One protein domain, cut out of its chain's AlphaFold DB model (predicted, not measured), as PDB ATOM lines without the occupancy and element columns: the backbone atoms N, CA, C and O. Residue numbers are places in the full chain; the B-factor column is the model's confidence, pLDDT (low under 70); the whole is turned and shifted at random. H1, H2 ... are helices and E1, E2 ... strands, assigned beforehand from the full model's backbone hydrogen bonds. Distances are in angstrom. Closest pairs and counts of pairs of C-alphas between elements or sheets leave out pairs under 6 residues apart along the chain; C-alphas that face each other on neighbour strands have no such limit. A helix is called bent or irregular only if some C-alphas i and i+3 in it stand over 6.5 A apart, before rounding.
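This is residues 68 to 253 of the 269 residues of the protein "Aste57867_1083 protein" of Aphanomyces stellatus (UniProt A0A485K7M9). A small three-stranded sheet, E1, E2 and E7, and the hairpin E5 and E6 lie on two sides of the short helix H9, which sits near the middle of the domain. Toward one end, the two longest helices, H1 and H3, pack side by side and run opposite ways, and the hairpin E3 and E4 packs at residues 83 to 86 of H1. The printed part has 186 residues and runs H1 H2 H3 H4 E1 E2 H5 H6 E3 E4 H7 E5 E6 H8 H9 E7 H10, a mixed class of ten named helices and seven named strands. The sheet, in the order E1, E2, E7, is mixed; both two-stranded sheets are antiparallel. The whole is compact, with a radius of gyration of the C-alphas of 15.8 A, and rounded, with spans of 41 by 36 by 27 A.

The largest sheet holds E1, residues 119 to 121, E2, residues 131 to 136, 15.9 A long, and E7, residues 240 to 244, 12.5 A. H1, residues 72 to 86, begins at C-alpha 72 (-68.251, 37.302, 33.141) and is 21.3 A long; H3, residues 98 to 111, is 20.0 A. H3 is irregular: C-alphas 107 and 110 are 7.2 A apart. H9, residues 220 to 226, is 10.0 A long. E5, residues 182 to 186, and E6, residues 191 to 195, are 12.4 A and 13.1 A. The shorter elements are H2, 90 to 94, H4, 115 to 118, H5, 137 to 142, H6, 145 to 148, E3, 153 to 155, E4, 166 to 168, H7, 170 to 173, H8, 215 to 218, and H10, 246 to 251, ending at C-alpha 251 (-82.703, 42.752, 65.003).

E2 is parallel to E7, with N 242 and O 133 2.8 A apart, within hydrogen-bond range, and forms an antiparallel hairpin with E1, with N 132 and O 120 at 3.1 A. H9 is over E7; the closest C-alphas are those of Asn 226 and Val 241, 5.7 A. H4 stands at the sheet's level, at a height of 2.0 A. H5, H8 and H10 only graze the sheet. In the hairpin E5 and E6, N 182 and O 195 are 2.8 A apart; in E3 and E4, N 155 and O 166 are 2.8 A apart. H1 and H3 touch at Val 78 and Phe 107, C-alphas 6.2 A apart, at a shallow tilt of 30 degrees, opposite ways. H3 touches H5 with residues 98 to 103 alone; the closest C-alphas are those of Ala 99 and Leu 142, 5.2 A. H6 touches H7, with C-alphas of Asn 146 and Ala 171 5.0 A apart. H2 is close to but not clearly touching H1, with C-alphas of Cys 92 and Ile 86 6.4 A apart. Every O i to N i+4 pair is within hydrogen-bond range in H1, H2, H9 and H10; H3 has 8 of 10 and H5 1 of 2, and H4, H6, H7 and H8 are too short for one.

The two C-alphas farthest apart are those of Cys 162 and Ala 251, 45.7 A. The printed part has no cut. The links E6 to H8 and H9 to E7 are long. Mean pLDDT of the printed part is 91.0; residues 89 to 96, 161 and 163 to 164 are under 70.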
ATOM      1  N   ARG A  68     -69.952  44.479  41.275       87.94
ATOM      2  CA  ARG A  68     -70.376  43.059  41.277       87.94
ATOM      3  C   ARG A  68     -69.299  42.112  41.797       87.94
ATOM      4  O   ARG A  68     -68.114  42.405  41.696       87.94
ATOM      5  N   CYS A  69     -69.712  40.941  42.281       90.12
ATOM      6  CA  CYS A  69     -68.806  39.965  42.897       90.12
ATOM      7  C   CYS A  69     -68.291  38.844  41.982       90.12
ATOM      8  O   CYS A  69     -67.378  38.104  42.365       90.12
ATOM      9  N   CYS A  70     -68.836  38.720  40.772       89.25
ATOM     10  CA  CYS A  70     -68.504  37.636  39.851       89.25
ATOM     11  C   CYS A  70     -67.935  38.146  38.517       89.25
ATOM     12  O   CYS A  70     -68.309  39.208  38.012       89.25
ATOM     13  N   LEU A  71     -67.050  37.348  37.921       88.00
ATOM     14  CA  LEU A  71     -66.486  37.585  36.590       88.00
ATOM     15  C   LEU A  71     -67.479  37.179  35.482       88.00
ATOM     16  O   LEU A  71     -68.350  36.344  35.724       88.00
ATOM     17  N   PRO A  72     -67.330  37.662  34.229       86.56
ATOM     18  CA  PRO A  72     -68.251  37.302  33.141       86.56
ATOM     19  C   PRO A  72     -68.318  35.790  32.871       86.56
ATOM     20  O   PRO A  72     -69.377  35.251  32.567       86.56
ATOM     21  N   VAL A  73     -67.195  35.081  33.037       87.69
ATOM     22  CA  VAL A  73     -67.166  33.614  32.925       87.69
ATOM     23  C   VAL A  73     -68.015  32.944  34.011       87.69
ATOM     24  O   VAL A  73     -68.703  31.969  33.735       87.69
ATOM     25  N   GLN A  74     -68.040  33.498  35.223       91.88
ATOM     26  CA  GLN A  74     -68.827  32.969  36.336       91.88
ATOM     27  C   GLN A  74     -70.313  33.267  36.152       91.88
ATOM     28  O   GLN A  74     -71.134  32.385  36.365       91.88
ATOM     29  N   ASP A  75     -70.659  34.456  35.659       91.81
ATOM     30  CA  ASP A  75     -72.029  34.806  35.263       91.81
ATOM     31  C   ASP A  75     -72.583  33.832  34.207       91.81
ATOM     32  O   ASP A  75     -73.699  33.329  34.337       91.81
ATOM     33  N   SER A  76     -71.762  33.470  33.214       90.75
ATOM     34  CA  SER A  76     -72.143  32.468  32.212       90.75
ATOM     35  C   SER A  76     -72.328  31.062  32.802       90.75
ATOM     36  O   SER A  76     -73.213  30.326  32.365       90.75
ATOM     37  N   GLN A  77     -71.547  30.692  33.825       91.81
ATOM     38  CA  GLN A  77     -71.719  29.425  34.544       91.81
ATOM     39  C   GLN A  77     -73.003  29.428  35.381       91.81
ATOM     40  O   GLN A  77     -73.769  28.469  35.317       91.81
ATOM     41  N   VAL A  78     -73.289  30.522  36.094       93.75
ATOM     42  CA  VAL A  78     -74.549  30.716  36.831       93.75
ATOM     43  C   VAL A  78     -75.744  30.553  35.897       93.75
ATOM     44  O   VAL A  78     -76.667  29.796  36.203       93.75
ATOM     45  N   GLN A  79     -75.705  31.200  34.729       93.19
ATOM     46  CA  GLN A  79     -76.739  31.055  33.708       93.19
ATOM     47  C   GLN A  79     -76.887  29.603  33.253       93.19
ATOM     48  O   GLN A  79     -78.006  29.095  33.172       93.19
ATOM     49  N   ALA A  80     -75.771  28.936  32.946       90.88
ATOM     50  CA  ALA A  80     -75.781  27.557  32.482       90.88
ATOM     51  C   ALA A  80     -76.419  26.624  33.518       90.88
ATOM     52  O   ALA A  80     -77.265  25.811  33.148       90.88
ATOM     53  N   PHE A  81     -76.088  26.777  34.804       92.06
ATOM     54  CA  PHE A  81     -76.685  25.982  35.879       92.06
ATOM     55  C   PHE A  81     -78.168  26.297  36.087       92.06
ATOM     56  O   PHE A  81     -78.968  25.370  36.212       92.06
ATOM     57  N   HIS A  82     -78.555  27.575  36.057       92.38
ATOM     58  CA  HIS A  82     -79.955  27.977  36.181       92.38
ATOM     59  C   HIS A  82     -80.801  27.383  35.050       92.38
ATOM     60  O   HIS A  82     -81.796  26.702  35.295       92.38
ATOM     61  N   VAL A  83     -80.383  27.589  33.796       89.81
ATOM     62  CA  VAL A  83     -81.081  27.057  32.616       89.81
ATOM     63  C   VAL A  83     -81.092  25.533  32.638       89.81
ATOM     64  O   VAL A  83     -82.121  24.930  32.341       89.81
ATOM     65  N   ALA A  84     -79.981  24.893  33.016       89.19
ATOM     66  CA  ALA A  84     -79.925  23.444  33.135       89.19
ATOM     67  C   ALA A  84     -81.011  22.927  34.085       89.19
ATOM     68  O   ALA A  84     -81.723  22.012  33.681       89.19
ATOM     69  N   LEU A  85     -81.192  23.567  35.247       90.50
ATOM     70  CA  LEU A  85     -82.183  23.200  36.259       90.50
ATOM     71  C   LEU A  85     -83.637  23.368  35.782       90.50
ATOM     72  O   LEU A  85     -84.451  22.478  36.002       90.50
ATOM     73  N   ILE A  86     -83.979  24.465  35.100       89.00
ATOM     74  CA  ILE A  86     -85.376  24.743  34.694       89.00
ATOM     75  C   ILE A  86     -85.755  24.204  33.301       89.00
ATOM     76  O   ILE A  86     -86.893  24.338  32.866       89.00
ATOM     77  N   SER A  87     -84.819  23.594  32.566       82.88
ATOM     78  CA  SER A  87     -85.021  23.185  31.162       82.88
ATOM     79  C   SER A  87     -85.834  21.895  30.947       82.88
ATOM     80  O   SER A  87     -85.702  21.262  29.899       82.88
ATOM     81  N   THR A  88     -86.657  21.454  31.904       75.75
ATOM     82  CA  THR A  88     -87.488  20.235  31.776       75.75
ATOM     83  C   THR A  88     -88.484  20.322  30.639       75.75
ATOM     84  O   THR A  88     -88.654  19.341  29.915       75.75
ATOM     85  N   SER A  89     -89.119  21.481  30.485       66.94
ATOM     86  CA  SER A  89     -90.138  21.737  29.474       66.94
ATOM     87  C   SER A  89     -89.934  23.110  28.838       66.94
ATOM     88  O   SER A  89     -89.499  24.058  29.492       66.94
ATOM     89  N   GLU A  90     -90.274  23.238  27.553       69.81
ATOM     90  CA  GLU A  90     -90.302  24.543  26.874       69.81
ATOM     91  C   GLU A  90     -91.298  25.508  27.540       69.81
ATOM     92  O   GLU A  90     -91.074  26.717  27.545       69.81
ATOM     93  N   ALA A  91     -92.349  24.973  28.174       66.69
ATOM     94  CA  ALA A  91     -93.297  25.743  28.976       66.69
ATOM     95  C   ALA A  91     -92.606  26.457  30.153       66.69
ATOM     96  O   ALA A  91     -92.801  27.659  30.313       66.69
ATOM     97  N   CYS A  92     -91.716  25.782  30.902       68.06
ATOM     98  CA  CYS A  92     -90.912  26.462  31.930       68.06
ATOM     99  C   CYS A  92     -90.107  27.622  31.326       68.06
ATOM    100  O   CYS A  92     -90.041  28.693  31.904       68.06
ATOM    101  N   LEU A  93     -89.473  27.427  30.169       68.69
ATOM    102  CA  LEU A  93     -88.565  28.435  29.607       68.69
ATOM    103  C   LEU A  93     -89.289  29.685  29.087       68.69
ATOM    104  O   LEU A  93     -88.653  30.722  28.902       68.69
ATOM    105  N   THR A  94     -90.587  29.577  28.811       69.06
ATOM    106  CA  THR A  94     -91.385  30.635  28.180       69.06
ATOM    107  C   THR A  94     -92.310  31.350  29.158       69.06
ATOM    108  O   THR A  94     -92.653  32.511  28.930       69.06
ATOM    109  N   GLU A  95     -92.689  30.700  30.258       66.44
ATOM    110  CA  GLU A  95     -93.556  31.282  31.274       66.44
ATOM    111  C   GLU A  95     -92.746  32.092  32.298       66.44
ATOM    112  O   GLU A  95     -91.985  31.550  33.100       66.44
ATOM    113  N   ILE A  96     -92.933  33.415  32.295       68.69
ATOM    114  CA  ILE A  96     -92.386  34.292  33.334       68.69
ATOM    115  C   ILE A  96     -93.204  34.076  34.612       68.69
ATOM    116  O   ILE A  96     -94.230  34.716  34.831       68.69
ATOM    117  N   ASN A  97     -92.745  33.155  35.454       80.31
ATOM    118  CA  ASN A  97     -93.306  32.896  36.777       80.31
ATOM    119  C   ASN A  97     -92.452  33.611  37.850       80.31
ATOM    120  O   ASN A  97     -91.222  33.491  37.803       80.31
ATOM    121  N   PRO A  98     -93.057  34.298  38.842       86.38
ATOM    122  CA  PRO A  98     -92.348  34.856  39.999       86.38
ATOM    123  C   PRO A  98     -91.337  33.902  40.651       86.38
ATOM    124  O   PRO A  98     -90.274  34.344  41.084       86.38
ATOM    125  N   ALA A  99     -91.620  32.596  40.662       89.56
ATOM    126  CA  ALA A  99     -90.714  31.589  41.201       89.56
ATOM    127  C   ALA A  99     -89.400  31.475  40.418       89.56
ATOM    128  O   ALA A  99     -88.341  31.297  41.012       89.56
ATOM    129  N   GLN A 100     -89.433  31.636  39.092       89.31
ATOM    130  CA  GLN A 100     -88.216  31.657  38.279       89.31
ATOM    131  C   GLN A 100     -87.418  32.938  38.487       89.31
ATOM    132  O   GLN A 100     -86.193  32.894  38.518       89.31
ATOM    133  N   THR A 101     -88.089  34.078  38.663       90.44
ATOM    134  CA  THR A 101     -87.411  35.336  39.002       90.44
ATOM    135  C   THR A 101     -86.723  35.237  40.362       90.44
ATOM    136  O   THR A 101     -85.550  35.585  40.482       90.44
ATOM    137  N   ALA A 102     -87.409  34.691  41.366       93.75
ATOM    138  CA  ALA A 102     -86.837  34.454  42.685       93.75
ATOM    139  C   ALA A 102     -85.687  33.429  42.635       93.75
ATOM    140  O   ALA A 102     -84.637  33.638  43.240       93.75
ATOM    141  N   LEU A 103     -85.828  32.357  41.849       94.19
ATOM    142  CA  LEU A 103     -84.764  31.370  41.652       94.19
ATOM    143  C   LEU A 103     -83.545  31.993  40.971       94.19
ATOM    144  O   LEU A 103     -82.417  31.764  41.401       94.19
ATOM    145  N   LYS A 104     -83.758  32.831  39.953       94.06
ATOM    146  CA  LYS A 104     -82.693  33.613  39.324       94.06
ATOM    147  C   LYS A 104     -81.981  34.490  40.352       94.06
ATOM    148  O   LYS A 104     -80.755  34.530  40.334       94.06
ATOM    149  N   GLN A 105     -82.708  35.149  41.255       95.19
ATOM    150  CA  GLN A 105     -82.109  35.957  42.320       95.19
ATOM    151  C   GLN A 105     -81.198  35.114  43.228       95.19
ATOM    152  O   GLN A 105     -80.079  35.534  43.519       95.19
ATOM    153  N   VAL A 106     -81.628  33.904  43.606       96.88
ATOM    154  CA  VAL A 106     -80.800  32.945  44.361       96.88
ATOM    155  C   VAL A 106     -79.555  32.539  43.570       96.88
ATOM    156  O   VAL A 106     -78.446  32.607  44.086       96.88
ATOM    157  N   PHE A 107     -79.702  32.184  42.294       96.19
ATOM    158  CA  PHE A 107     -78.573  31.797  41.442       96.19
ATOM    159  C   PHE A 107     -77.584  32.939  41.204       96.19
ATOM    160  O   PHE A 107     -76.384  32.700  41.112       96.19
ATOM    161  N   CYS A 108     -78.076  34.172  41.120       96.19
ATOM    162  CA  CYS A 108     -77.271  35.366  40.910       96.19
ATOM    163  C   CYS A 108     -76.660  35.937  42.193       96.19
ATOM    164  O   CYS A 108     -75.848  36.858  42.099       96.19
ATOM    165  N   SER A 109     -76.970  35.393  43.374       95.81
ATOM    166  CA  SER A 109     -76.381  35.860  44.632       95.81
ATOM    167  C   SER A 109     -74.845  35.869  44.666       95.81
ATOM    168  O   SER A 109     -74.302  36.775  45.277       95.81
ATOM    169  N   PRO A 110     -74.097  34.971  43.994       94.69
ATOM    170  CA  PRO A 110     -72.632  35.046  43.950       94.69
ATOM    171  C   PRO A 110     -72.092  36.248  43.162       94.69
ATOM    172  O   PRO A 110     -70.923  36.609  43.295       94.69
ATOM    173  N   CYS A 111     -72.933  36.861  42.328       93.38
ATOM    174  CA  CYS A 111     -72.628  38.084  41.597       93.38
ATOM    175  C   CYS A 111     -73.032  39.351  42.357       93.38
ATOM    176  O   CYS A 111     -72.548  40.423  41.995       93.38
ATOM    177  N   ASP A 112     -73.872  39.231  43.386       92.81
ATOM    178  CA  ASP A 112     -74.334  40.349  44.204       92.81
ATOM    179  C   ASP A 112     -73.139  40.984  44.943       92.81
ATOM    180  O   ASP A 112     -72.417  40.270  45.649       92.81
ATOM    181  N   PRO A 113     -72.886  42.299  44.801       90.06
ATOM    182  CA  PRO A 113     -71.820  42.972  45.542       90.06
ATOM    183  C   PRO A 113     -71.981  42.890  47.071       90.06
ATOM    184  O   PRO A 113     -70.984  42.941  47.788       90.06
ATOM    185  N   PHE A 114     -73.203  42.718  47.578       91.50
ATOM    186  CA  PHE A 114     -73.484  42.525  49.003       91.50
ATOM    187  C   PHE A 114     -73.407  41.059  49.434       91.50
ATOM    188  O   PHE A 114     -73.568  40.766  50.618       91.50
ATOM    189  N   SER A 115     -73.107  40.132  48.518       93.25
ATOM    190  CA  SER A 115     -72.974  38.709  48.833       93.25
ATOM    191  C   SER A 115     -72.136  38.405  50.079       93.25
ATOM    192  O   SER A 115     -72.547  37.513  50.825       93.25
ATOM    193  N   PRO A 116     -71.001  39.084  50.337       92.56
ATOM    194  CA  PRO A 116     -70.194  38.809  51.523       92.56
ATOM    195  C   PRO A 116     -70.938  39.073  52.839       92.56
ATOM    196  O   PRO A 116     -70.679  38.392  53.826       92.56
ATOM    197  N   LEU A 117     -71.904  39.999  52.853       93.31
ATOM    198  CA  LEU A 117     -72.716  40.311  54.035       93.31
ATOM    199  C   LEU A 117     -73.724  39.214  54.380       93.31
ATOM    200  O   LEU A 117     -74.143  39.099  55.531       93.31
ATOM    201  N   TYR A 118     -74.108  38.395  53.400       95.44
ATOM    202  CA  TYR A 118     -75.009  37.265  53.620       95.44
ATOM    203  C   TYR A 118     -74.291  36.069  54.261       95.44
ATOM    204  O   TYR A 118     -74.942  35.092  54.621       95.44
ATOM    205  N   PHE A 119     -72.964  36.122  54.423       95.62
ATOM    206  CA  PHE A 119     -72.196  35.114  55.147       95.62
ATOM    207  C   PHE A 119     -71.928  35.569  56.575       95.62
ATOM    208  O   PHE A 119     -71.251  36.561  56.837       95.62
ATOM    209  N   SER A 120     -72.433  34.805  57.530       95.38
ATOM    210  CA  SER A 120     -72.203  35.045  58.953       95.38
ATOM    211  C   SER A 120     -72.271  33.733  59.720       95.38
ATOM    212  O   SER A 120     -72.645  32.690  59.171       95.38
ATOM    213  N   ASN A 121     -71.856  33.767  60.987       96.31
ATOM    214  CA  ASN A 121     -71.991  32.615  61.872       96.31
ATOM    215  C   ASN A 121     -73.437  32.110  61.868       96.31
ATOM    216  O   ASN A 121     -74.375  32.903  61.734       96.31
ATOM    217  N   ALA A 122     -73.611  30.795  62.009       96.50
ATOM    218  CA  ALA A 122     -74.923  30.178  62.138       96.50
ATOM    219  C   ALA A 122     -75.773  30.904  63.187       96.50
ATOM    220  O   ALA A 122     -75.282  31.217  64.274       96.50
ATOM    221  N   PHE A 123     -77.034  31.184  62.856       95.62
ATOM    222  CA  PHE A 123     -77.971  31.739  63.829       95.62
ATOM    223  C   PHE A 123     -78.512  30.597  64.696       95.62
ATOM    224  O   PHE A 123     -78.459  30.654  65.923       95.62
ATOM    225  N   ASN A 124     -78.914  29.499  64.057       95.56
ATOM    226  CA  ASN A 124     -79.173  28.215  64.683       95.56
ATOM    227  C   ASN A 124     -77.863  27.422  64.839       95.56
ATOM    228  O   ASN A 124     -77.539  26.533  64.051       95.56
ATOM    229  N   THR A 125     -77.102  27.741  65.886       96.00
ATOM    230  CA  THR A 125     -75.829  27.069  66.213       96.00
ATOM    231  C   THR A 125     -75.992  25.618  66.665       96.00
ATOM    232  O   THR A 125     -75.004  24.896  66.762       96.00
ATOM    233  N   THR A 126     -77.221  25.182  66.959       96.12
ATOM    234  CA  THR A 126     -77.507  23.779  67.278       96.12
ATOM    235  C   THR A 126     -77.622  22.916  66.029       96.12
ATOM    236  O   THR A 126     -77.193  21.769  66.058       96.12
ATOM    237  N   PHE A 127     -78.166  23.464  64.939       96.75
ATOM    238  CA  PHE A 127     -78.397  22.737  63.691       96.75
ATOM    239  C   PHE A 127     -77.247  22.894  62.689       96.75
ATOM    240  O   PHE A 127     -76.973  21.986  61.909       96.75
ATOM    241  N   PHE A 128     -76.545  24.029  62.710       97.19
ATOM    242  CA  PHE A 128     -75.406  24.280  61.831       97.19
ATOM    243  C   PHE A 128     -74.096  24.302  62.615       97.19
ATOM    244  O   PHE A 128     -73.996  24.902  63.684       97.19
ATOM    245  N   SER A 129     -73.065  23.683  62.043       93.94
ATOM    246  CA  SER A 129     -71.741  23.522  62.658       93.94
ATOM    247  C   SER A 129     -70.682  24.492  62.117       93.94
ATOM    248  O   SER A 129     -69.545  24.491  62.588       93.94
ATOM    249  N   ALA A 130     -71.034  25.327  61.136       93.75
ATOM    250  CA  ALA A 130     -70.114  26.233  60.452       93.75
ATOM    251  C   ALA A 130     -70.775  27.573  60.086       93.75
ATOM    252  O   ALA A 130     -71.937  27.832  60.402       93.75
ATOM    253  N   GLN A 131     -70.020  28.442  59.409       95.12
ATOM    254  CA  GLN A 131     -70.565  29.650  58.794       95.12
ATOM    255  C   GLN A 131     -71.593  29.283  57.713       95.12
ATOM    256  O   GLN A 131     -71.383  28.361  56.921       95.12
ATOM    257  N   THR A 132     -72.683  30.041  57.658       97.44
ATOM    258  CA  THR A 132     -73.817  29.784  56.765       97.44
ATOM    259  C   THR A 132     -74.062  30.963  55.834       97.44
ATOM    260  O   THR A 132     -73.862  32.117  56.227       97.44
ATOM    261  N   PHE A 133     -74.582  30.676  54.647       97.62
ATOM    262  CA  PHE A 133     -75.170  31.669  53.758       97.62
ATOM    263  C   PHE A 133     -76.627  31.930  54.154       97.62
ATOM    264  O   PHE A 133     -77.422  30.994  54.211       97.62
ATOM    265  N   LYS A 134     -76.992  33.180  54.435       97.69
ATOM    266  CA  LYS A 134     -78.334  33.545  54.899       97.69
ATOM    267  C   LYS A 134     -79.251  33.887  53.729       97.69
ATOM    268  O   LYS A 134     -78.960  34.797  52.952       97.69
ATOM    269  N   ILE A 135     -80.409  33.237  53.662       97.62
ATOM    270  CA  ILE A 135     -81.504  33.614  52.759       97.62
ATOM    271  C   ILE A 135     -82.718  33.986  53.597       97.62
ATOM    272  O   ILE A 135     -83.058  33.290  54.555       97.62
ATOM    273  N   CYS A 136     -83.370  35.091  53.250       97.38
ATOM    274  CA  CYS A 136     -84.531  35.528  53.993       97.38
ATOM    275  C   CYS A 136     -85.759  34.664  53.684       97.38
ATOM    276  O   CYS A 136     -85.975  34.257  52.536       97.38
ATOM    277  N   ARG A 137     -86.592  34.406  54.696       96.19
ATOM    278  CA  ARG A 137     -87.759  33.521  54.583       96.19
ATOM    279  C   ARG A 137     -88.734  33.946  53.482       96.19
ATOM    280  O   ARG A 137     -89.279  33.075  52.801       96.19
ATOM    281  N   SER A 138     -88.936  35.246  53.259       94.88
ATOM    282  CA  SER A 138     -89.802  35.725  52.172       94.88
ATOM    283  C   SER A 138     -89.313  35.248  50.806       94.88
ATOM    284  O   SER A 138     -90.116  34.733  50.028       94.88
ATOM    285  N   LEU A 139     -88.005  35.300  50.538       95.69
ATOM    286  CA  LEU A 139     -87.440  34.795  49.289       95.69
ATOM    287  C   LEU A 139     -87.557  33.270  49.198       95.69
ATOM    288  O   LEU A 139     -87.931  32.757  48.146       95.69
ATOM    289  N   VAL A 140     -87.322  32.547  50.301       96.38
ATOM    290  CA  VAL A 140     -87.490  31.080  50.355       96.38
ATOM    291  C   VAL A 140     -88.905  30.661  49.953       96.38
ATOM    292  O   VAL A 140     -89.076  29.711  49.189       96.38
ATOM    293  N   SER A 141     -89.922  31.400  50.404       95.00
ATOM    294  CA  SER A 141     -91.319  31.114  50.061       95.00
ATOM    295  C   SER A 141     -91.605  31.207  48.555       95.00
ATOM    296  O   SER A 141     -92.460  30.478  48.053       95.00
ATOM    297  N   LEU A 142     -90.845  32.032  47.823       94.19
ATOM    298  CA  LEU A 142     -90.968  32.226  46.376       94.19
ATOM    299  C   LEU A 142     -90.149  31.222  45.557       94.19
ATOM    300  O   LEU A 142     -90.386  31.088  44.363       94.19
ATOM    301  N   VAL A 143     -89.213  30.494  46.169       93.62
ATOM    302  CA  VAL A 143     -88.399  29.457  45.499       93.62
ATOM    303  C   VAL A 143     -88.725  28.045  45.978       93.62
ATOM    304  O   VAL A 143     -87.968  27.109  45.730       93.62
ATOM    305  N   SER A 144     -89.860  27.870  46.658       93.25
ATOM    306  CA  SER A 144     -90.303  26.560  47.128       93.25
ATOM    307  C   SER A 144     -90.461  25.567  45.961       93.25
ATOM    308  O   SER A 144     -91.066  25.923  44.945       93.25
ATOM    309  N   PRO A 145     -89.998  24.304  46.093       92.56
ATOM    310  CA  PRO A 145     -90.095  23.277  45.049       92.56
ATOM    311  C   PRO A 145     -91.502  23.112  44.466       92.56
ATOM    312  O   PRO A 145     -91.666  22.874  43.270       92.56
ATOM    313  N   ASN A 146     -92.534  23.297  45.292       91.81
ATOM    314  CA  ASN A 146     -93.933  23.159  44.889       91.81
ATOM    315  C   ASN A 146     -94.333  24.140  43.775       91.81
ATOM    316  O   ASN A 146     -95.216  23.834  42.978       91.81
ATOM    317  N   LEU A 147     -93.655  25.286  43.673       91.25
ATOM    318  CA  LEU A 147     -93.915  26.295  42.643       91.25
ATOM    319  C   LEU A 147     -93.417  25.876  41.251       91.25
ATOM    320  O   LEU A 147     -93.786  26.493  40.255       91.25
ATOM    321  N   PHE A 148     -92.634  24.797  41.173       89.56
ATOM    322  CA  PHE A 148     -92.111  24.227  39.932       89.56
ATOM    323  C   PHE A 148     -92.824  22.924  39.531       89.56
ATOM    324  O   PHE A 148     -92.440  22.278  38.561       89.56
ATOM    325  N   MET A 149     -93.893  22.531  40.234       84.06
ATOM    326  CA  MET A 149     -94.669  21.307  39.968       84.06
ATOM    327  C   MET A 149     -95.211  21.217  38.536       84.06
ATOM    328  O   MET A 149     -95.156  20.159  37.917       84.06
ATOM    329  N   HIS A 150     -95.730  22.326  38.002       79.25
ATOM    330  CA  HIS A 150     -96.361  22.354  36.677       79.25
ATOM    331  C   HIS A 150     -95.369  22.197  35.527       79.25
ATOM    332  O   HIS A 150     -95.754  21.824  34.422       79.25
ATOM    333  N   CYS A 151     -94.100  22.492  35.787       78.50
ATOM    334  CA  CYS A 151     -93.090  22.632  34.756       78.50
ATOM    335  C   CYS A 151     -91.940  21.603  34.941       78.50
ATOM    336  O   CYS A 151     -91.231  21.268  33.985       78.50
ATOM    337  N   GLY A 152     -91.843  20.997  36.135       83.94
ATOM    338  CA  GLY A 152     -90.798  20.058  36.541       83.94
ATOM    339  C   GLY A 152     -89.457  20.758  36.766       83.94
ATOM    340  O   GLY A 152     -89.314  21.940  36.466       83.94
ATOM    341  N   LEU A 153     -88.457  20.025  37.259       89.38
ATOM    342  CA  LEU A 153     -87.058  20.468  37.235       89.38
ATOM    343  C   LEU A 153     -86.171  19.373  36.653       89.38
ATOM    344  O   LEU A 153     -86.493  18.186  36.720       89.38
ATOM    345  N   ARG A 154     -85.052  19.765  36.047       87.88
ATOM    346  CA  ARG A 154     -84.007  18.843  35.613       87.88
ATOM    347  C   ARG A 154     -82.932  18.824  36.672       87.88
ATOM    348  O   ARG A 154     -82.229  19.805  36.881       87.88
ATOM    349  N   TYR A 155     -82.784  17.680  37.301       84.06
ATOM    350  CA  TYR A 155     -81.704  17.428  38.222       84.06
ATOM    351  C   TYR A 155     -80.422  17.190  37.422       84.06
ATOM    352  O   TYR A 155     -80.336  16.251  36.623       84.06
ATOM    353  N   VAL A 156     -79.468  18.113  37.563       79.94
ATOM    354  CA  VAL A 156     -78.222  18.142  36.789       79.94
ATOM    355  C   VAL A 156     -77.051  18.265  37.747       79.94
ATOM    356  O   VAL A 156     -77.030  19.160  38.592       79.94
ATOM    357  N   ASP A 157     -76.073  17.377  37.597       79.38
ATOM    358  CA  ASP A 157     -74.808  17.493  38.308       79.38
ATOM    359  C   ASP A 157     -74.015  18.700  37.780       79.38
ATOM    360  O   ASP A 157     -73.831  18.864  36.572       79.38
ATOM    361  N   ARG A 158     -73.591  19.583  38.690       80.88
ATOM    362  CA  ARG A 158     -72.806  20.779  38.348       80.88
ATOM    363  C   ARG A 158     -71.319  20.476  38.161       80.88
ATOM    364  O   ARG A 158     -70.613  21.289  37.571       80.88
ATOM    365  N   VAL A 159     -70.853  19.338  38.672       73.00
ATOM    366  CA  VAL A 159     -69.458  18.891  38.627       73.00
ATOM    367  C   VAL A 159     -69.250  17.908  37.477       73.00
ATOM    368  O   VAL A 159     -68.254  18.017  36.764       73.00
ATOM    369  N   ASP A 160     -70.199  16.993  37.253       73.19
ATOM    370  CA  ASP A 160     -70.116  15.999  36.180       73.19
ATOM    371  C   ASP A 160     -71.175  16.197  35.084       73.19
ATOM    372  O   ASP A 160     -72.285  15.666  35.126       73.19
ATOM    373  N   PHE A 161     -70.786  16.911  34.026       67.56
ATOM    374  CA  PHE A 161     -71.631  17.147  32.850       67.56
ATOM    375  C   PHE A 161     -72.016  15.869  32.086       67.56
ATOM    376  O   PHE A 161     -72.929  15.920  31.257       67.56
ATOM    377  N   CYS A 162     -71.333  14.746  32.331       72.50
ATOM    378  CA  CYS A 162     -71.634  13.460  31.704       72.50
ATOM    379  C   CYS A 162     -72.732  12.685  32.442       72.50
ATOM    380  O   CYS A 162     -73.267  11.723  31.885       72.50
ATOM    381  N   THR A 163     -73.099  13.099  33.659       69.50
ATOM    382  CA  THR A 163     -74.192  12.466  34.395       69.50
ATOM    383  C   THR A 163     -75.523  12.734  33.675       69.50
ATOM    384  O   THR A 163     -75.837  13.887  33.349       69.50
ATOM    385  N   PRO A 164     -76.330  11.690  33.390       68.81
ATOM    386  CA  PRO A 164     -77.601  11.856  32.700       68.81
ATOM    387  C   PRO A 164     -78.506  12.842  33.436       68.81
ATOM    388  O   PRO A 164     -78.743  12.714  34.635       68.81
ATOM    389  N   LYS A 165     -79.053  13.808  32.696       79.31
ATOM    390  CA  LYS A 165     -80.027  14.761  33.237       79.31
ATOM    391  C   LYS A 165     -81.323  14.019  33.544       79.31
ATOM    392  O   LYS A 165     -81.890  13.392  32.648       79.31
ATOM    393  N   GLN A 166     -81.808  14.119  34.776       84.38
ATOM    394  CA  GLN A 166     -83.037  13.451  35.199       84.38
ATOM    395  C   GLN A 166     -84.145  14.477  35.412       84.38
ATOM    396  O   GLN A 166     -83.945  15.485  36.080       84.38
ATOM    397  N   ALA A 167     -85.317  14.243  34.826       88.19
ATOM    398  CA  ALA A 167     -86.492  15.037  35.158       88.19
ATOM    399  C   ALA A 167     -87.014  14.595  36.528       88.19
ATOM    400  O   ALA A 167     -87.207  13.403  36.761       88.19
ATOM    401  N   ILE A 168     -87.253  15.555  37.415       89.56
ATOM    402  CA  ILE A 168     -87.789  15.325  38.753       89.56
ATOM    403  C   ILE A 168     -89.097  16.094  38.934       89.56
ATOM    404  O   ILE A 168     -89.271  17.192  38.396       89.56
ATOM    405  N   SER A 169     -90.009  15.518  39.720       90.00
ATOM    406  CA  SER A 169     -91.120  16.262  40.315       90.00
ATOM    407  C   SER A 169     -90.607  16.903  41.606       90.00
ATOM    408  O   SER A 169     -90.349  16.174  42.567       90.00
ATOM    409  N   PRO A 170     -90.400  18.231  41.663       89.31
ATOM    410  CA  PRO A 170     -89.621  18.846  42.739       89.31
ATOM    411  C   PRO A 170     -90.239  18.660  44.124       89.31
ATOM    412  O   PRO A 170     -89.511  18.414  45.077       89.31
ATOM    413  N   ALA A 171     -91.568  18.714  44.234       88.62
ATOM    414  CA  ALA A 171     -92.275  18.502  45.499       88.62
ATOM    415  C   ALA A 171     -92.110  17.076  46.045       88.62
ATOM    416  O   ALA A 171     -92.017  16.878  47.252       88.62
ATOM    417  N   ALA A 172     -92.071  16.083  45.152       90.56
ATOM    418  CA  ALA A 172     -91.882  14.680  45.518       90.56
ATOM    419  C   ALA A 172     -90.401  14.325  45.724       90.56
ATOM    420  O   ALA A 172     -90.087  13.364  46.415       90.56
ATOM    421  N   PHE A 173     -89.488  15.081  45.110       92.38
ATOM    422  CA  PHE A 173     -88.051  14.873  45.254       92.38
ATOM    423  C   PHE A 173     -87.509  15.539  46.526       92.38
ATOM    424  O   PHE A 173     -86.772  14.923  47.290       92.38
ATOM    425  N   PHE A 174     -87.921  16.780  46.793       94.88
ATOM    426  CA  PHE A 174     -87.568  17.548  47.987       94.88
ATOM    427  C   PHE A 174     -88.718  17.530  48.996       94.88
ATOM    428  O   PHE A 174     -89.253  18.577  49.362       94.88
ATOM    429  N   MET A 175     -89.123  16.335  49.429       94.88
ATOM    430  CA  MET A 175     -90.184  16.209  50.432       94.88
ATOM    431  C   MET A 175     -89.746  16.841  51.759       94.88
ATOM    432  O   MET A 175     -88.582  16.674  52.142       94.88
ATOM    433  N   PRO A 176     -90.634  17.558  52.468       96.81
ATOM    434  CA  PRO A 176     -90.343  18.013  53.822       96.81
ATOM    435  C   PRO A 176     -90.160  16.817  54.765       96.81
ATOM    436  O   PRO A 176     -90.650  15.725  54.480       96.81
ATOM    437  N   CYS A 177     -89.437  17.040  55.855       97.62
ATOM    438  CA  CYS A 177     -89.454  16.165  57.021       97.62
ATOM    439  C   CYS A 177     -90.506  16.642  58.015       97.62
ATOM    440  O   CYS A 177     -90.897  17.815  57.993       97.62
ATOM    441  N   ASP A 178     -90.927  15.741  58.884       98.19
ATOM    442  CA  ASP A 178     -91.680  16.091  60.074       98.19
ATOM    443  C   ASP A 178     -90.740  16.704  61.125       98.19
ATOM    444  O   ASP A 178     -89.550  16.382  61.211       98.19
ATOM    445  N   ASP A 179     -91.270  17.626  61.933       97.69
ATOM    446  CA  ASP A 179     -90.521  18.199  63.053       97.69
ATOM    447  C   ASP A 179     -90.080  17.079  64.007       97.69
ATOM    448  O   ASP A 179     -90.896  16.272  64.460       97.69
ATOM    449  N   GLY A 180     -88.793  17.058  64.356       97.62
ATOM    450  CA  GLY A 180     -88.203  15.997  65.175       97.62
ATOM    451  C   GLY A 180     -87.457  14.916  64.383       97.62
ATOM    452  O   GLY A 180     -86.681  14.177  64.989       97.62
ATOM    453  N   GLU A 181     -87.617  14.849  63.060       98.06
ATOM    454  CA  GLU A 181     -86.803  13.979  62.206       98.06
ATOM    455  C   GLU A 181     -85.424  14.590  61.910       98.06
ATOM    456  O   GLU A 181     -85.199  15.797  62.008       98.06
ATOM    457  N   HIS A 182     -84.480  13.751  61.492       97.69
ATOM    458  CA  HIS A 182     -83.168  14.157  61.005       97.69
ATOM    459  C   HIS A 182     -83.191  14.368  59.486       97.69
ATOM    460  O   HIS A 182     -83.719  13.548  58.730       97.69
ATOM    461  N   VAL A 183     -82.580  15.464  59.027       97.44
ATOM    462  CA  VAL A 183     -82.447  15.796  57.599       97.44
ATOM    463  C   VAL A 183     -81.104  15.286  57.090       97.44
ATOM    464  O   VAL A 183     -80.063  15.889  57.350       97.44
ATOM    465  N   CYS A 184     -81.136  14.196  56.331       96.81
ATOM    466  CA  CYS A 184     -79.940  13.498  55.874       96.81
ATOM    467  C   CYS A 184     -79.785  13.583  54.350       96.81
ATOM    468  O   CYS A 184     -80.752  13.809  53.616       96.81
ATOM    469  N   TYR A 185     -78.559  13.392  53.868       95.38
ATOM    470  CA  TYR A 185     -78.237  13.341  52.446       95.38
ATOM    471  C   TYR A 185     -77.437  12.081  52.123       95.38
ATOM    472  O   TYR A 185     -76.265  11.965  52.484       95.38
ATOM    473  N   ASP A 186     -78.060  11.154  51.398       93.12
ATOM    474  CA  ASP A 186     -77.387   9.963  50.890       93.12
ATOM    475  C   ASP A 186     -76.477  10.388  49.735       93.12
ATOM    476  O   ASP A 186     -76.943  10.807  48.673       93.12
ATOM    477  N   LYS A 187     -75.161  10.285  49.930       87.94
ATOM    478  CA  LYS A 187     -74.169  10.644  48.907       87.94
ATOM    479  C   LYS A 187     -74.120   9.658  47.740       87.94
ATOM    480  O   LYS A 187     -73.673  10.049  46.668       87.94
ATOM    481  N   ALA A 188     -74.536   8.408  47.935       86.88
ATOM    482  CA  ALA A 188     -74.525   7.370  46.909       86.88
ATOM    483  C   ALA A 188     -75.787   7.425  46.041       86.88
ATOM    484  O   ALA A 188     -75.680   7.425  44.815       86.88
ATOM    485  N   ALA A 189     -76.969   7.524  46.657       86.50
ATOM    486  CA  ALA A 189     -78.217   7.784  45.931       86.50
ATOM    487  C   ALA A 189     -78.303   9.235  45.451       86.50
ATOM    488  O   ALA A 189     -79.050   9.557  44.525       86.50
ATOM    489  N   THR A 190     -77.493  10.110  46.047       87.19
ATOM    490  CA  THR A 190     -77.444  11.532  45.761       87.19
ATOM    491  C   THR A 190     -78.836  12.152  46.003       87.19
ATOM    492  O   THR A 190     -79.470  12.720  45.116       87.19
ATOM    493  N   GLN A 191     -79.379  11.949  47.201       90.56
ATOM    494  CA  GLN A 191     -80.760  12.315  47.514       90.56
ATOM    495  C   GLN A 191     -80.910  12.698  48.986       90.56
ATOM    496  O   GLN A 191     -80.331  12.071  49.872       90.56
ATOM    497  N   TRP A 192     -81.729  13.719  49.247       94.88
ATOM    498  CA  TRP A 192     -82.140  14.084  50.601       94.88
ATOM    499  C   TRP A 192     -83.256  13.172  51.104       94.88
ATOM    500  O   TRP A 192     -84.210  12.897  50.377       94.88
ATOM    501  N   TYR A 193     -83.187  12.779  52.369       96.12
ATOM    502  CA  TYR A 193     -84.201  11.948  53.011       96.12
ATOM    503  C   TYR A 193     -84.422  12.363  54.473       96.12
ATOM    504  O   TYR A 193     -83.685  13.196  55.007       96.12
ATOM    505  N   CYS A 194     -85.492  11.843  55.072       97.12
ATOM    506  CA  CYS A 194     -85.852  12.046  56.475       97.12
ATOM    507  C   CYS A 194     -85.789  10.720  57.215       97.12
ATOM    508  O   CYS A 194     -86.015   9.670  56.605       97.12
ATOM    509  N   GLN A 195     -85.491  10.772  58.507       96.50
ATOM    510  CA  GLN A 195     -85.574   9.611  59.382       96.50
ATOM    511  C   GLN A 195     -85.681  10.026  60.851       96.50
ATOM    512  O   GLN A 195     -85.131  11.046  61.258       96.50
ATOM    513  N   ASP A 196     -86.303   9.178  61.668       97.31
ATOM    514  CA  ASP A 196     -86.492   9.401  63.111       97.31
ATOM    515  C   ASP A 196     -85.208   9.254  63.956       97.31
ATOM    516  O   ASP A 196     -85.216   9.475  65.168       97.31
ATOM    517  N   SER A 197     -84.103   8.819  63.348       96.62
ATOM    518  CA  SER A 197     -82.830   8.552  64.026       96.62
ATOM    519  C   SER A 197     -81.688   9.403  63.464       96.62
ATOM    520  O   SER A 197     -81.792   9.864  62.329       96.62
ATOM    521  N   PRO A 198     -80.566   9.548  64.196       96.88
ATOM    522  CA  PRO A 198     -79.359  10.199  63.688       96.88
ATOM    523  C   PRO A 198     -78.924   9.672  62.319       96.88
ATOM    524  O   PRO A 198     -79.012   8.464  62.062       96.88
ATOM    525  N   CYS A 199     -78.497  10.580  61.439       95.94
ATOM    526  CA  CYS A 199     -78.013  10.283  60.094       95.94
ATOM    527  C   CYS A 199     -76.939   9.189  60.103       95.94
ATOM    528  O   CYS A 199     -76.137   9.058  61.031       95.94
ATOM    529  N   GLY A 200     -76.884   8.394  59.029       91.31
ATOM    530  CA  GLY A 200     -75.769   7.471  58.824       91.31
ATOM    531  C   GLY A 200     -74.423   8.209  58.891       91.31
ATOM    532  O   GLY A 200     -74.342   9.399  58.587       91.31
ATOM    533  N   THR A 201     -73.340   7.505  59.244       86.25
ATOM    534  CA  THR A 201     -72.005   8.086  59.516       86.25
ATOM    535  C   THR A 201     -71.482   9.039  58.428       86.25
ATOM    536  O   THR A 201     -70.650   9.895  58.713       86.25
ATOM    537  N   ASN A 202     -71.955   8.910  57.186       89.44
ATOM    538  CA  ASN A 202     -71.540   9.734  56.051       89.44
ATOM    539  C   ASN A 202     -72.653  10.607  55.454       89.44
ATOM    540  O   ASN A 202     -72.378  11.320  54.482       89.44
ATOM    541  N   ASP A 203     -73.847  10.590  56.042       94.12
ATOM    542  CA  ASP A 203     -75.062  11.176  55.464       94.12
ATOM    543  C   ASP A 203     -75.424  12.525  56.098       94.12
ATOM    544  O   ASP A 203     -76.378  13.183  55.689       94.12
ATOM    545  N   THR A 204     -74.624  12.979  57.066       93.44
ATOM    546  CA  THR A 204     -74.660  14.370  57.524       93.44
ATOM    547  C   THR A 204     -73.883  15.241  56.538       93.44
ATOM    548  O   THR A 204     -72.683  15.043  56.305       93.44
ATOM    549  N   SER A 205     -74.568  16.210  55.938       91.81
ATOM    550  CA  SER A 205     -73.963  17.169  55.011       91.81
ATOM    551  C   SER A 205     -72.960  18.091  55.714       91.81
ATOM    552  O   SER A 205     -73.088  18.413  56.895       91.81
ATOM    553  N   ALA A 206     -71.944  18.552  54.983       90.44
ATOM    554  CA  ALA A 206     -70.945  19.465  55.534       90.44
ATOM    555  C   ALA A 206     -71.591  20.791  55.981       90.44
ATOM    556  O   ALA A 206     -72.369  21.385  55.237       90.44
ATOM    557  N   GLY A 207     -71.257  21.245  57.191       91.19
ATOM    558  CA  GLY A 207     -71.834  22.447  57.809       91.19
ATOM    559  C   GLY A 207     -73.122  22.209  58.607       91.19
ATOM    560  O   GLY A 207     -73.630  23.151  59.212       91.19
ATOM    561  N   PHE A 208     -73.619  20.970  58.656       94.75
ATOM    562  CA  PHE A 208     -74.787  20.559  59.434       94.75
ATOM    563  C   PHE A 208     -74.333  19.824  60.698       94.75
ATOM    564  O   PHE A 208     -73.240  19.250  60.744       94.75
ATOM    565  N   ALA A 209     -75.163  19.868  61.730       94.62
ATOM    566  CA  ALA A 209     -75.101  18.975  62.872       94.62
ATOM    567  C   ALA A 209     -76.162  17.882  62.695       94.62
ATOM    568  O   ALA A 209     -77.243  18.140  62.169       94.62
ATOM    569  N   ASP A 210     -75.855  16.668  63.142       95.44
ATOM    570  CA  ASP A 210     -76.796  15.549  63.115       95.44
ATOM    571  C   ASP A 210     -77.778  15.648  64.290       95.44
ATOM    572  O   ASP A 210     -77.642  14.981  65.317       95.44
ATOM    573  N   VAL A 211     -78.724  16.576  64.168       96.94
ATOM    574  CA  VAL A 211     -79.750  16.856  65.173       96.94
ATOM    575  C   VAL A 211     -81.132  16.919  64.518       96.94
ATOM    576  O   VAL A 211     -81.226  17.247  63.331       96.94
ATOM    577  N   PRO A 212     -82.206  16.662  65.285       97.69
ATOM    578  CA  PRO A 212     -83.568  16.836  64.804       97.69
ATOM    579  C   PRO A 212     -83.813  18.233  64.228       97.69
ATOM    580  O   PRO A 212     -83.443  19.243  64.835       97.69
ATOM    581  N   CYS A 213     -84.449  18.292  63.064       97.50
ATOM    582  CA  CYS A 213     -84.873  19.541  62.455       97.50
ATOM    583  C   CYS A 213     -86.133  20.087  63.147       97.50
ATOM    584  O   CYS A 213     -86.885  19.362  63.804       97.50
ATOM    585  N   ALA A 214     -86.367  21.388  62.977       97.50
ATOM    586  CA  ALA A 214     -87.622  22.042  63.336       97.50
ATOM    587  C   ALA A 214     -87.939  23.201  62.377       97.50
ATOM    588  O   ALA A 214     -87.046  23.972  61.986       97.50
ATOM    589  N   GLY A 215     -89.215  23.358  62.022       96.00
ATOM    590  CA  GLY A 215     -89.716  24.472  61.220       96.00
ATOM    591  C   GLY A 215     -89.052  24.555  59.843       96.00
ATOM    592  O   GLY A 215     -89.084  23.605  59.062       96.00
ATOM    593  N   ASP A 216     -88.425  25.696  59.527       96.12
ATOM    594  CA  ASP A 216     -87.829  25.932  58.202       96.12
ATOM    595  C   ASP A 216     -86.777  24.877  57.829       96.12
ATOM    596  O   ASP A 216     -86.700  24.487  56.665       96.12
ATOM    597  N   THR A 217     -86.008  24.383  58.806       96.94
ATOM    598  CA  THR A 217     -84.959  23.369  58.582       96.94
ATOM    599  C   THR A 217     -85.514  22.008  58.157       96.94
ATOM    600  O   THR A 217     -84.797  21.240  57.528       96.94
ATOM    601  N   CYS A 218     -86.792  21.723  58.417       97.50
ATOM    602  CA  CYS A 218     -87.456  20.510  57.936       97.50
ATOM    603  C   CYS A 218     -88.075  20.676  56.542       97.50
ATOM    604  O   CYS A 218     -88.502  19.702  55.923       97.50
ATOM    605  N   SER A 219     -88.162  21.900  56.016       97.19
ATOM    606  CA  SER A 219     -88.938  22.164  54.807       97.19
ATOM    607  C   SER A 219     -88.310  21.575  53.535       97.19
ATOM    608  O   SER A 219     -87.092  21.473  53.378       97.19
ATOM    609  N   GLY A 220     -89.153  21.268  52.543       96.56
ATOM    610  CA  GLY A 220     -88.675  20.895  51.208       96.56
ATOM    611  C   GLY A 220     -87.855  22.005  50.536       96.56
ATOM    612  O   GLY A 220     -86.872  21.737  49.848       96.56
ATOM    613  N   ALA A 221     -88.207  23.269  50.794       97.06
ATOM    614  CA  ALA A 221     -87.453  24.421  50.305       97.06
ATOM    615  C   ALA A 221     -86.041  24.482  50.898       97.06
ATOM    616  O   ALA A 221     -85.090  24.784  50.180       97.06
ATOM    617  N   PHE A 222     -85.882  24.124  52.173       97.00
ATOM    618  CA  PHE A 222     -84.577  24.041  52.816       97.00
ATOM    619  C   PHE A 222     -83.665  23.004  52.160       97.00
ATOM    620  O   PHE A 222     -82.524  23.326  51.822       97.00
ATOM    621  N   LYS A 223     -84.176  21.792  51.909       96.94
ATOM    622  CA  LYS A 223     -83.435  20.751  51.177       96.94
ATOM    623  C   LYS A 223     -83.068  21.220  49.775       96.94
ATOM    624  O   LYS A 223     -81.920  21.106  49.367       96.94
ATOM    625  N   PHE A 224     -84.018  21.821  49.063       96.56
ATOM    626  CA  PHE A 224     -83.799  22.328  47.711       96.56
ATOM    627  C   PHE A 224     -82.721  23.416  47.641       96.56
ATOM    628  O   PHE A 224     -81.899  23.401  46.727       96.56
ATOM    629  N   LEU A 225     -82.688  24.325  48.617       97.19
ATOM    630  CA  LEU A 225     -81.686  25.387  48.726       97.19
ATOM    631  C   LEU A 225     -80.326  24.901  49.231       97.19
ATOM    632  O   LEU A 225     -79.333  25.593  49.038       97.19
ATOM    633  N   ASN A 226     -80.259  23.729  49.858       96.81
ATOM    634  CA  ASN A 226     -79.006  23.124  50.302       96.81
ATOM    635  C   ASN A 226     -78.465  22.057  49.345       96.81
ATOM    636  O   ASN A 226     -77.330  21.608  49.506       96.81
ATOM    637  N   ASP A 227     -79.236  21.688  48.325       94.81
ATOM    638  CA  ASP A 227     -78.833  20.748  47.292       94.81
ATOM    639  C   ASP A 227     -78.002  21.438  46.198       94.81
ATOM    640  O   ASP A 227     -78.491  22.319  45.485       94.81
ATOM    641  N   ASN A 228     -76.755  20.992  46.014       92.12
ATOM    642  CA  ASN A 228     -75.842  21.507  44.986       92.12
ATOM    643  C   ASN A 228     -76.364  21.324  43.551       92.12
ATOM    644  O   ASN A 228     -75.854  21.957  42.638       92.12
ATOM    645  N   ARG A 229     -77.353  20.461  43.326       91.12
ATOM    646  CA  ARG A 229     -78.010  20.218  42.031       91.12
ATOM    647  C   ARG A 229     -79.437  20.764  41.996       91.12
ATOM    648  O   ARG A 229     -80.071  20.754  40.946       91.12
ATOM    649  N   GLY A 230     -79.923  21.250  43.136       93.19
ATOM    650  CA  GLY A 230     -81.142  22.030  43.275       93.19
ATOM    651  C   GLY A 230     -80.869  23.531  43.177       93.19
ATOM    652  O   GLY A 230     -80.112  23.991  42.318       93.19
ATOM    653  N   ALA A 231     -81.501  24.297  44.066       95.00
ATOM    654  CA  ALA A 231     -81.484  25.756  44.072       95.00
ATOM    655  C   ALA A 231     -80.320  26.386  44.837       95.00
ATOM    656  O   ALA A 231     -80.250  27.611  44.906       95.00
ATOM    657  N   LYS A 232     -79.400  25.597  45.404       95.88
ATOM    658  CA  LYS A 232     -78.251  26.165  46.114       95.88
ATOM    659  C   LYS A 232     -77.470  27.120  45.206       95.88
ATOM    660  O   LYS A 232     -77.170  26.723  44.076       95.88
ATOM    661  N   PRO A 233     -77.106  28.336  45.644       95.31
ATOM    662  CA  PRO A 233     -76.334  29.245  44.807       95.31
ATOM    663  C   PRO A 233     -75.024  28.604  44.313       95.31
ATOM    664  O   PRO A 233     -74.325  27.969  45.109       95.31
ATOM    665  N   PRO A 234     -74.677  28.738  43.021       94.06
ATOM    666  CA  PRO A 234     -73.378  28.301  42.511       94.06
ATOM    667  C   PRO A 234     -72.212  28.956  43.258       94.06
ATOM    668  O   PRO A 234     -72.332  30.088  43.717       94.06
ATOM    669  N   PHE A 235     -71.073  28.275  43.355       93.81
ATOM    670  CA  PHE A 235     -69.874  28.715  44.092       93.81
ATOM    671  C   PHE A 235     -70.016  28.748  45.620       93.81
ATOM    672  O   PHE A 235     -69.051  29.083  46.311       93.81
ATOM    673  N   PHE A 236     -71.197  28.434  46.165       94.50
ATOM    674  CA  PHE A 236     -71.443  28.334  47.607       94.50
ATOM    675  C   PHE A 236     -71.652  26.882  48.063       94.50
ATOM    676  O   PHE A 236     -72.234  26.637  49.118       94.50
ATOM    677  N   GLU A 237     -71.189  25.903  47.281       91.06
ATOM    678  CA  GLU A 237     -71.419  24.469  47.502       91.06
ATOM    679  C   GLU A 237     -70.901  23.968  48.858       91.06
ATOM    680  O   GLU A 237     -71.486  23.057  49.444       91.06
ATOM    681  N   ASP A 238     -69.848  24.589  49.378       91.56
ATOM    682  CA  ASP A 238     -69.180  24.293  50.648       91.56
ATOM    683  C   ASP A 238     -69.805  24.993  51.872       91.56
ATOM    684  O   ASP A 238     -69.355  24.771  52.995       91.56
ATOM    685  N   SER A 239     -70.843  25.817  51.692       94.62
ATOM    686  CA  SER A 239     -71.578  26.446  52.799       94.62
ATOM    687  C   SER A 239     -73.002  25.928  52.902       94.62
ATOM    688  O   SER A 239     -73.679  25.729  51.896       94.62
ATOM    689  N   ALA A 240     -73.488  25.744  54.127       96.88
ATOM    690  CA  ALA A 240     -74.906  25.512  54.360       96.88
ATOM    691  C   ALA A 240     -75.693  26.812  54.135       96.88
ATOM    692  O   ALA A 240     -75.227  27.905  54.469       96.88
ATOM    693  N   VAL A 241     -76.886  26.683  53.565       97.62
ATOM    694  CA  VAL A 241     -77.862  27.758  53.440       97.62
ATOM    695  C   VAL A 241     -78.767  27.724  54.660       97.62
ATOM    696  O   VAL A 241     -79.452  26.730  54.906       97.62
ATOM    697  N   GLU A 242     -78.785  28.820  55.405       97.81
ATOM    698  CA  GLU A 242     -79.652  29.013  56.558       97.81
ATOM    699  C   GLU A 242     -80.787  29.978  56.207       97.81
ATOM    700  O   GLU A 242     -80.563  31.093  55.726       97.81
ATOM    701  N   VAL A 243     -82.017  29.536  56.468       97.69
ATOM    702  CA  VAL A 243     -83.215  30.364  56.322       97.69
ATOM    703  C   VAL A 243     -83.383  31.198  57.583       97.69
ATOM    704  O   VAL A 243     -83.412  30.656  58.686       97.69
ATOM    705  N   ILE A 244     -83.501  32.513  57.424       96.56
ATOM    706  CA  ILE A 244     -83.691  33.440  58.539       96.56
ATOM    707  C   ILE A 244     -84.866  34.375  58.265       96.56
ATOM    708  O   ILE A 244     -85.112  34.793  57.136       96.56
ATOM    709  N   ASP A 245     -85.607  34.706  59.313       95.12
ATOM    710  CA  ASP A 245     -86.629  35.744  59.254       95.12
ATOM    711  C   ASP A 245     -85.994  37.130  59.076       95.12
ATOM    712  O   ASP A 245     -85.022  37.457  59.758       95.12
ATOM    713  N   GLU A 246     -86.559  37.975  58.220       93.38
ATOM    714  CA  GLU A 246     -86.047  39.319  57.935       93.38
ATOM    715  C   GLU A 246     -86.013  40.207  59.182       93.38
ATOM    716  O   GLU A 246     -85.071  40.979  59.376       93.38
ATOM    717  N   ALA A 247     -87.038  40.128  60.039       92.56
ATOM    718  CA  ALA A 247     -87.093  40.926  61.257       92.56
ATOM    719  C   ALA A 247     -86.068  40.423  62.278       92.56
ATOM    720  O   ALA A 247     -85.383  41.235  62.899       92.56
ATOM    721  N   THR A 248     -85.908  39.101  62.391       94.12
ATOM    722  CA  THR A 248     -84.855  38.491  63.224       94.12
ATOM    723  C   THR A 248     -83.460  38.877  62.737       94.12
ATOM    724  O   THR A 248     -82.634  39.302  63.541       94.12
ATOM    725  N   ALA A 249     -83.206  38.792  61.428       92.94
ATOM    726  CA  ALA A 249     -81.934  39.180  60.825       92.94
ATOM    727  C   ALA A 249     -81.617  40.650  61.129       92.94
ATOM    728  O   ALA A 249     -80.561  40.949  61.683       92.94
ATOM    729  N   ARG A 250     -82.574  41.556  60.886       90.94
ATOM    730  CA  ARG A 250     -82.420  42.988  61.174       90.94
ATOM    731  C   ARG A 250     -82.161  43.260  62.657       90.94
ATOM    732  O   ARG A 250     -81.281  44.054  62.977       90.94
ATOM    733  N   ALA A 251     -82.891  42.602  63.559       92.38
ATOM    734  CA  ALA A 251     -82.703  42.752  65.003       92.38
ATOM    735  C   ALA A 251     -81.321  42.262  65.471       92.38
ATOM    736  O   ALA A 251     -80.753  42.824  66.405       92.38
ATOM    737  N   ALA A 252     -80.770  41.248  64.801       92.00
ATOM    738  CA  ALA A 252     -79.438  40.713  65.061       92.00
ATOM    739  C   ALA A 252     -78.310  41.459  64.315       92.00
ATOM    740  O   ALA A 252     -77.147  41.088  64.461       92.00
ATOM    741  N   GLY A 253     -78.626  42.483  63.512       91.25
ATOM    742  CA  GLY A 253     -77.643  43.179  62.672       91.25
ATOM    743  C   GLY A 253     -77.065  42.304  61.552       91.25
ATOM    744  O   GLY A 253     -75.940  42.530  61.113       91.25
TER     745      GLY A 253